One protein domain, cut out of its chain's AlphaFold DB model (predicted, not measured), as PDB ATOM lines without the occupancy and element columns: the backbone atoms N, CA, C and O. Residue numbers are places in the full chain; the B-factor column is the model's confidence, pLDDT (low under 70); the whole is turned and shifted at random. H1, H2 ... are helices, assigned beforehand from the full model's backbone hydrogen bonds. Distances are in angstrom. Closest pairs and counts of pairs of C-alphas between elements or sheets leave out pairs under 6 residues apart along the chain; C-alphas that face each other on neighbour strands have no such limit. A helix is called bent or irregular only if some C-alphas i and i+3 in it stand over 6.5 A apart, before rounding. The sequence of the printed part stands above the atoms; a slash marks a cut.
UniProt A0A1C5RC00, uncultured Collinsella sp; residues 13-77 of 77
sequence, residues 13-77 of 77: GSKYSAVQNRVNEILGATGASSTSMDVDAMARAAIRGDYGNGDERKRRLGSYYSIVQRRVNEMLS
ATOM      1  N   GLY A  13      71.231 -16.152 -55.830       54.88
ATOM      2  CA  GLY A  13      71.345 -14.685 -55.865       54.88
ATOM      3  C   GLY A  13      72.787 -14.177 -55.741       54.88
ATOM      4  O   GLY A  13      73.179 -13.247 -56.441       54.88
ATOM      5  N   SER A  14      73.610 -14.845 -54.928       58.94
ATOM      6  CA  SER A  14      75.019 -14.484 -54.696       58.94
ATOM      7  C   SER A  14      75.905 -14.703 -55.925       58.94
ATOM      8  O   SER A  14      76.884 -13.989 -56.132       58.94
ATOM      9  N   LYS A  15      75.567 -15.689 -56.768       61.47
ATOM     10  CA  LYS A  15      76.261 -15.918 -58.044       61.47
ATOM     11  C   LYS A  15      75.858 -14.870 -59.075       61.47
ATOM     12  O   LYS A  15      76.717 -14.381 -59.798       61.47
ATOM     13  N   TYR A  16      74.581 -14.488 -59.102       60.59
ATOM     14  CA  TYR A  16      74.100 -13.412 -59.963       60.59
ATOM     15  C   TYR A  16      74.748 -12.067 -59.630       60.59
ATOM     16  O   TYR A  16      75.222 -11.401 -60.543       60.59
ATOM     17  N   SER A  17      74.840 -11.687 -58.352       68.81
ATOM     18  CA  SER A  17      75.480 -10.425 -57.955       68.81
ATOM     19  C   SER A  17      76.983 -10.414 -58.246       68.81
ATOM     20  O   SER A  17      77.502  -9.423 -58.752       68.81
ATOM     21  N   ALA A  18      77.683 -11.529 -58.016       72.81
ATOM     22  CA  ALA A  18      79.096 -11.660 -58.369       72.81
ATOM     23  C   ALA A  18      79.328 -11.571 -59.888       72.81
ATOM     24  O   ALA A  18      80.234 -10.868 -60.336       72.81
ATOM     25  N   VAL A  19      78.488 -12.237 -60.689       75.62
ATOM     26  CA  VAL A  19      78.544 -12.158 -62.156       75.62
ATOM     27  C   VAL A  19      78.200 -10.751 -62.638       75.62
ATOM     28  O   VAL A  19      78.903 -10.234 -63.497       75.62
ATOM     29  N   GLN A  20      77.190 -10.091 -62.070       69.69
ATOM     30  CA  GLN A  20      76.841  -8.713 -62.424       69.69
ATOM     31  C   GLN A  20      77.948  -7.722 -62.073       69.69
ATOM     32  O   GLN A  20      78.264  -6.866 -62.890       69.69
ATOM     33  N   ASN A  21      78.588  -7.862 -60.913       76.12
ATOM     34  CA  ASN A  21      79.726  -7.022 -60.548       76.12
ATOM     35  C   ASN A  21      80.893  -7.230 -61.511       76.12
ATOM     36  O   ASN A  21      81.481  -6.259 -61.974       76.12
ATOM     37  N   ARG A  22      81.174  -8.482 -61.890       73.12
ATOM     38  CA  ARG A  22      82.210  -8.790 -62.877       73.12
ATOM     39  C   ARG A  22      81.860  -8.262 -64.268       73.12
ATOM     40  O   ARG A  22      82.732  -7.754 -64.960       73.12
ATOM     41  N   VAL A  23      80.596  -8.351 -64.677       77.69
ATOM     42  CA  VAL A  23      80.106  -7.780 -65.935       77.69
ATOM     43  C   VAL A  23      80.197  -6.257 -65.905       77.69
ATOM     44  O   VAL A  23      80.657  -5.690 -66.880       77.69
ATOM     45  N   ASN A  24      79.854  -5.588 -64.805       75.00
ATOM     46  CA  ASN A  24      79.975  -4.133 -64.671       75.00
ATOM     47  C   ASN A  24      81.433  -3.666 -64.588       75.00
ATOM     48  O   ASN A  24      81.753  -2.595 -65.088       75.00
ATOM     49  N   GLU A  25      82.329  -4.458 -64.002       70.75
ATOM     50  CA  GLU A  25      83.768  -4.187 -63.992       70.75
ATOM     51  C   GLU A  25      84.357  -4.328 -65.401       70.75
ATOM     52  O   GLU A  25      85.065  -3.438 -65.868       70.75
ATOM     53  N   ILE A  26      84.000  -5.398 -66.122       64.75
ATOM     54  CA  ILE A  26      84.423  -5.609 -67.509       64.75
ATOM     55  C   ILE A  26      83.789  -4.557 -68.419       64.75
ATOM     56  O   ILE A  26      84.496  -3.908 -69.165       64.75
ATOM     57  N   LEU A  27      82.485  -4.301 -68.347       65.00
ATOM     58  CA  LEU A  27      81.827  -3.270 -69.157       65.00
ATOM     59  C   LEU A  27      82.223  -1.851 -68.740       65.00
ATOM     60  O   LEU A  27      82.174  -0.956 -69.570       65.00
ATOM     61  N   GLY A  28      82.641  -1.616 -67.500       61.81
ATOM     62  CA  GLY A  28      83.154  -0.322 -67.047       61.81
ATOM     63  C   GLY A  28      84.578  -0.067 -67.541       61.81
ATOM     64  O   GLY A  28      84.860   0.992 -68.101       61.81
ATOM     65  N   ALA A  29      85.464  -1.057 -67.403       59.19
ATOM     66  CA  ALA A  29      86.848  -0.981 -67.865       59.19
ATOM     67  C   ALA A  29      86.944  -1.067 -69.394       59.19
ATOM     68  O   ALA A  29      87.604  -0.250 -70.036       59.19
ATOM     69  N   THR A  30      86.249  -2.033 -69.993       57.09
ATOM     70  CA  THR A  30      86.162  -2.202 -71.439       57.09
ATOM     71  C   THR A  30      85.270  -1.145 -72.051       57.09
ATOM     72  O   THR A  30      85.657  -0.667 -73.084       57.09
ATOM     73  N   GLY A  31      84.163  -0.696 -71.459       57.25
ATOM     74  CA  GLY A  31      83.266   0.282 -72.098       57.25
ATOM     75  C   GLY A  31      83.854   1.687 -72.212       57.25
ATOM     76  O   GLY A  31      83.707   2.332 -73.248       57.25
ATOM     77  N   ALA A  32      84.577   2.164 -71.195       58.69
ATOM     78  CA  ALA A  32      85.284   3.444 -71.288       58.69
ATOM     79  C   ALA A  32      86.512   3.347 -72.211       58.69
ATOM     80  O   ALA A  32      86.748   4.233 -73.035       58.69
ATOM     81  N   SER A  33      87.272   2.249 -72.114       59.81
ATOM     82  CA  SER A  33      88.441   2.009 -72.968       59.81
ATOM     83  C   SER A  33      88.055   1.699 -74.417       59.81
ATOM     84  O   SER A  33      88.717   2.179 -75.327       59.81
ATOM     85  N   SER A  34      86.954   0.984 -74.648       63.28
ATOM     86  CA  SER A  34      86.397   0.673 -75.966       63.28
ATOM     87  C   SER A  34      85.837   1.927 -76.587       63.28
ATOM     88  O   SER A  34      86.203   2.218 -77.707       63.28
ATOM     89  N   THR A  35      85.083   2.744 -75.844       70.50
ATOM     90  CA  THR A  35      84.627   4.045 -76.354       70.50
ATOM     91  C   THR A  35      85.820   4.919 -76.747       70.50
ATOM     92  O   THR A  35      85.793   5.563 -77.791       70.50
ATOM     93  N   SER A  36      86.897   4.919 -75.954       70.25
ATOM     94  CA  SER A  36      88.138   5.622 -76.301       70.25
ATOM     95  C   SER A  36      88.818   5.032 -77.548       70.25
ATOM     96  O   SER A  36      89.188   5.779 -78.451       70.25
ATOM     97  N   MET A  37      88.930   3.701 -77.655       73.75
ATOM     98  CA  MET A  37      89.459   3.026 -78.849       73.75
ATOM     99  C   MET A  37      88.595   3.275 -80.090       73.75
ATOM    100  O   MET A  37      89.141   3.463 -81.175       73.75
ATOM    101  N   ASP A  38      87.275   3.319 -79.939       85.88
ATOM    102  CA  ASP A  38      86.313   3.598 -80.999       85.88
ATOM    103  C   ASP A  38      86.472   5.045 -81.473       85.88
ATOM    104  O   ASP A  38      86.537   5.303 -82.674       85.88
ATOM    105  N   VAL A  39      86.628   5.996 -80.546       88.56
ATOM    106  CA  VAL A  39      86.957   7.395 -80.858       88.56
ATOM    107  C   VAL A  39      88.307   7.504 -81.567       88.56
ATOM    108  O   VAL A  39      88.402   8.236 -82.550       88.56
ATOM    109  N   ASP A  40      89.330   6.763 -81.139       89.19
ATOM    110  CA  ASP A  40      90.641   6.740 -81.800       89.19
ATOM    111  C   ASP A  40      90.560   6.159 -83.214       89.19
ATOM    112  O   ASP A  40      91.177   6.685 -84.146       89.19
ATOM    113  N   ALA A  41      89.781   5.095 -83.403       90.44
ATOM    114  CA  ALA A  41      89.538   4.500 -84.710       90.44
ATOM    115  C   ALA A  41      88.784   5.472 -85.632       90.44
ATOM    116  O   ALA A  41      89.200   5.673 -86.777       90.44
ATOM    117  N   MET A  42      87.740   6.133 -85.122       89.69
ATOM    118  CA  MET A  42      86.995   7.168 -85.841       89.69
ATOM    119  C   MET A  42      87.878   8.379 -86.177       89.69
ATOM    120  O   MET A  42      87.818   8.897 -87.289       89.69
ATOM    121  N   ALA A  43      88.748   8.816 -85.266       91.81
ATOM    122  CA  ALA A  43      89.680   9.916 -85.507       91.81
ATOM    123  C   ALA A  43      90.680   9.573 -86.615       91.81
ATOM    124  O   ALA A  43      90.861  10.351 -87.552       91.81
ATOM    125  N   ARG A  44      91.258   8.370 -86.585       91.44
ATOM    126  CA  ARG A  44      92.150   7.891 -87.652       91.44
ATOM    127  C   ARG A  44      91.434   7.788 -88.996       91.44
ATOM    128  O   ARG A  44      91.978   8.233 -90.002       91.44
ATOM    129  N   ALA A  45      90.216   7.253 -89.023       89.69
ATOM    130  CA  ALA A  45      89.396   7.195 -90.231       89.69
ATOM    131  C   ALA A  45      89.049   8.602 -90.760       89.69
ATOM    132  O   ALA A  45      89.089   8.843 -91.965       89.69
ATOM    133  N   ALA A  46      88.807   9.573 -89.874       90.00
ATOM    134  CA  ALA A  46      88.619  10.971 -90.254       90.00
ATOM    135  C   ALA A  46      89.892  11.592 -90.848       90.00
ATOM    136  O   ALA A  46      89.801  12.288 -91.855       90.00
ATOM    137  N   ILE A  47      91.071  11.318 -90.282       88.56
ATOM    138  CA  ILE A  47      92.361  11.777 -90.827       88.56
ATOM    139  C   ILE A  47      92.612  11.181 -92.216       88.56
ATOM    140  O   ILE A  47      93.026  11.905 -93.117       88.56
ATOM    141  N   ARG A  48      92.296   9.894 -92.418       89.44
ATOM    142  CA  ARG A  48      92.373   9.238 -93.736       89.44
ATOM    143  C   ARG A  48      91.393   9.808 -94.765       89.44
ATOM    144  O   ARG A  48      91.614   9.643 -95.959       89.44
ATOM    145  N   GLY A  49      90.330  10.473 -94.312       89.12
ATOM    146  CA  GLY A  49      89.280  11.011 -95.174       89.12
ATOM    147  C   GLY A  49      88.109  10.054 -95.417       89.12
ATOM    148  O   GLY A  49      87.261  10.354 -96.252       89.12
ATOM    149  N   ASP A  50      87.993   8.956 -94.662       89.00
ATOM    150  CA  ASP A  50      86.925   7.948 -94.817       89.00
ATOM    151  C   ASP A  50      85.522   8.549 -94.575       89.00
ATOM    152  O   ASP A  50      84.514   8.113 -95.139       89.00
ATOM    153  N   TYR A  51      85.448   9.600 -93.751       86.12
ATOM    154  CA  TYR A  51      84.220  10.359 -93.493       86.12
ATOM    155  C   TYR A  51      84.034  11.573 -94.416       86.12
ATOM    156  O   TYR A  51      83.087  12.334 -94.236       86.12
ATOM    157  N   GLY A  52      84.919  11.778 -95.391       85.25
ATOM    158  CA  GLY A  52      84.948  12.976 -96.223       85.25
ATOM    159  C   GLY A  52      85.432  14.228 -95.479       85.25
ATOM    160  O   GLY A  52      86.058  14.164 -94.410       85.25
ATOM    161  N   ASN A  53      85.138  15.389 -96.067       82.94
ATOM    162  CA  ASN A  53      85.646  16.693 -95.637       82.94
ATOM    163  C   ASN A  53      84.508  17.616 -95.172       82.94
ATOM    164  O   ASN A  53      83.397  17.558 -95.697       82.94
ATOM    165  N   GLY A  54      84.795  18.482 -94.192       81.75
ATOM    166  CA  GLY A  54      83.866  19.517 -93.721       81.75
ATOM    167  C   GLY A  54      82.525  18.964 -93.222       81.75
ATOM    168  O   GLY A  54      82.479  18.166 -92.283       81.75
ATOM    169  N   ASP A  55      81.431  19.383 -93.859       85.94
ATOM    170  CA  ASP A  55      80.062  19.029 -93.458       85.94
ATOM    171  C   ASP A  55      79.714  17.550 -93.659       85.94
ATOM    172  O   ASP A  55      78.903  17.005 -92.910       85.94
ATOM    173  N   GLU A  56      80.343  16.876 -94.628       88.69
ATOM    174  CA  GLU A  56      80.181  15.430 -94.849       88.69
ATOM    175  C   GLU A  56      80.622  14.651 -93.604       88.69
ATOM    176  O   GLU A  56      79.883  13.818 -93.072       88.69
ATOM    177  N   ARG A  57      81.794  15.018 -93.076       88.25
ATOM    178  CA  ARG A  57      82.365  14.432 -91.862       88.25
ATOM    179  C   ARG A  57      81.466  14.677 -90.658       88.25
ATOM    180  O   ARG A  57      81.231  13.764 -89.869       88.25
ATOM    181  N   LYS A  58      80.929  15.893 -90.534       87.81
ATOM    182  CA  LYS A  58      80.007  16.263 -89.455       87.81
ATOM    183  C   LYS A  58      78.698  15.477 -89.520       87.81
ATOM    184  O   LYS A  58      78.244  14.991 -88.489       87.81
ATOM    185  N   ARG A  59      78.124  15.290 -90.714       90.38
ATOM    186  CA  ARG A  59      76.913  14.476 -90.914       90.38
ATOM    187  C   ARG A  59      77.131  13.005 -90.566       90.38
ATOM    188  O   ARG A  59      76.272  12.422 -89.917       90.38
ATOM    189  N   ARG A  60      78.264  12.417 -90.967       86.75
ATOM    190  CA  ARG A  60      78.561  10.993 -90.715       86.75
ATOM    191  C   ARG A  60      78.890  10.696 -89.254       86.75
ATOM    192  O   ARG A  60      78.462   9.671 -88.740       86.75
ATOM    193  N   LEU A  61      79.640  11.578 -88.593       87.38
ATOM    194  CA  LEU A  61      80.012  11.405 -87.185       87.38
ATOM    195  C   LEU A  61      78.900  11.837 -86.219       87.38
ATOM    196  O   LEU A  61      78.852  11.352 -85.090       87.38
ATOM    197  N   GLY A  62      78.011  12.746 -86.631       88.06
ATOM    198  CA  GLY A  62      76.867  13.180 -85.830       88.06
ATOM    199  C   GLY A  62      77.283  13.693 -84.447       88.06
ATOM    200  O   GLY A  62      78.083  14.623 -84.331       88.06
ATOM    201  N   SER A  63      76.761  13.065 -83.390       88.50
ATOM    202  CA  SER A  63      77.080  13.391 -81.991       88.50
ATOM    203  C   SER A  63      78.542  13.129 -81.616       88.50
ATOM    204  O   SER A  63      79.070  13.802 -80.732       88.50
ATOM    205  N   TYR A  64      79.222  12.210 -82.307       85.75
ATOM    206  CA  TYR A  64      80.630  11.895 -82.068       85.75
ATOM    207  C   TYR A  64      81.583  12.902 -82.711       85.75
ATOM    208  O   TYR A  64      82.769  12.897 -82.389       85.75
ATOM    209  N   TYR A  65      81.092  13.795 -83.582       90.00
ATOM    210  CA  TYR A  65      81.933  14.748 -84.310       90.00
ATOM    211  C   TYR A  65      82.824  15.577 -83.380       90.00
ATOM    212  O   TYR A  65      84.012  15.705 -83.642       90.00
ATOM    213  N   SER A  66      82.284  16.118 -82.287       90.38
ATOM    214  CA  SER A  66      83.048  16.964 -81.358       90.38
ATOM    215  C   SER A  66      84.186  16.201 -80.676       90.38
ATOM    216  O   SER A  66      85.308  16.700 -80.590       90.38
ATOM    217  N   ILE A  67      83.908  14.977 -80.225       90.12
ATOM    218  CA  ILE A  67      84.868  14.117 -79.531       90.12
ATOM    219  C   ILE A  67      85.946  13.636 -80.508       90.12
ATOM    220  O   ILE A  67      87.136  13.753 -80.220       90.12
ATOM    221  N   VAL A  68      85.535  13.161 -81.685       90.62
ATOM    222  CA  VAL A  68      86.437  12.689 -82.740       90.62
ATOM    223  C   VAL A  68      87.298  13.831 -83.270       90.62
ATOM    224  O   VAL A  68      88.503  13.666 -83.389       90.62
ATOM    225  N   GLN A  69      86.728  15.011 -83.523       91.25
ATOM    226  CA  GLN A  69      87.480  16.169 -84.014       91.25
ATOM    227  C   GLN A  69      88.508  16.660 -82.991       91.25
ATOM    228  O   GLN A  69      89.636  16.968 -83.366       91.25
ATOM    229  N   ARG A  70      88.161  16.692 -81.695       91.56
ATOM    230  CA  ARG A  70      89.137  16.991 -80.637       91.56
ATOM    231  C   ARG A  70      90.292  15.995 -80.676       91.56
ATOM    232  O   ARG A  70      91.446  16.403 -80.635       91.56
ATOM    233  N   ARG A  71      89.982  14.707 -80.820       91.31
ATOM    234  CA  ARG A  71      90.997  13.662 -80.892       91.31
ATOM    235  C   ARG A  71      91.869  13.755 -82.147       91.31
ATOM    236  O   ARG A  71      93.072  13.554 -82.064       91.31
ATOM    237  N   VAL A  72      91.290  14.120 -83.290       91.12
ATOM    238  CA  VAL A  72      92.039  14.423 -84.520       91.12
ATOM    239  C   VAL A  72      93.013  15.578 -84.294       91.12
ATOM    240  O   VAL A  72      94.173  15.467 -84.678       91.12
ATOM    241  N   ASN A  73      92.575  16.656 -83.637       92.00
ATOM    242  CA  ASN A  73      93.453  17.781 -83.309       92.00
ATOM    243  C   ASN A  73      94.588  17.359 -82.363       92.00
ATOM    244  O   ASN A  73      95.717  17.776 -82.565       92.00
ATOM    245  N   GLU A  74      94.314  16.506 -81.372       90.44
ATOM    246  CA  GLU A  74      95.352  15.935 -80.496       90.44
ATOM    247  C   GLU A  74      96.365  15.065 -81.259       90.44
ATOM    248  O   GLU A  74      97.523  15.008 -80.868       90.44
ATOM    249  N   MET A  75      95.946  14.378 -82.328       87.00
ATOM    250  CA  MET A  75      96.820  13.529 -83.154       87.00
ATOM    251  C   MET A  75      97.669  14.312 -84.169       87.00
ATOM    252  O   MET A  75      98.654  13.768 -84.661       87.00
ATOM    253  N   LEU A  76      97.249  15.526 -84.540       84.50
ATOM    254  CA  LEU A  76      97.898  16.364 -85.558       84.50
ATOM    255  C   LEU A  76      98.624  17.591 -84.978       84.50
ATOM    256  O   LEU A  76      99.279  18.307 -85.737       84.50
ATOM    257  N   SER A  77      98.463  17.853 -83.676       76.94
ATOM    258  CA  SER A  77      99.255  18.830 -82.917       76.94
ATOM    259  C   SER A  77     100.678  18.339 -82.693       76.94
ATOM    260  O   SER A  77     101.521  19.239 -82.477       76.94
TER     261      SER A  77
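Overview. This is residues 13 to 77 of the 77 residues of a protein of uncultured Collinsella sp (UniProt A0A1C5RC00). One long helix, H1, makes a free arm that ends in a small compact head, where the second helix, H2, sharply folded near residue 63, packs on residues 39 to 47 of H1. Residues 13 to 35, which belong to H1, stick out from this head and make the length of the whole. The printed part has 65 residues with two named helices, H1 then H2 along the chain, and no named strand; its class is all helix. It is only just extended, close to loose, with a radius of gyration of the C-alphas of 16.6 A and spans of 53 by 24 by 16 A.

Along the chain. H1 covers residues 13 to 48 and is 49.5 A long from first to last C-alpha, from C-alpha 13 at (71.345, -14.685, -55.865) to C-alpha 48 at (92.373, 9.238, -93.736). It has a kink of 26 degrees near residue 31. H2 covers residues 55 to 76 and measures 19.7 A from first to last C-alpha, ending with C-alpha 76 at (97.898, 16.364, -85.558). H2 has a kink of 120 degrees near residue 63 and is irregular: C-alphas 60 and 63 are 9.2 A apart.

Arrangement. H1 touches H2 with residues 39 to 47 alone, and 15 pairs of C-alphas are within 8 A. The closest C-alphas of the two helices are those of Ala 43 and Val 68, 5.1 A apart. Their lines are about perpendicular, at 87 degrees, though the line of H2 is a rough one. In H1 every O i to N i+4 pair is within hydrogen-bond range; in H2 13 of 18 are.

Size, cuts and confidence. The two C-alphas farthest apart are those of Gly 13 and Asn 53, at 52.6 A. Without residues 13 to 35, which stand free, the body has 42 residues and spans 21 by 17 by 14 A. The link from H1 to H2, 6 residues, is short. The printed part has no cut and ends at Ser 77, the chain's last residue. The mean pLDDT of the printed part is 79.9; residues 13 to 17, 20 and 26 to 34 are under 70.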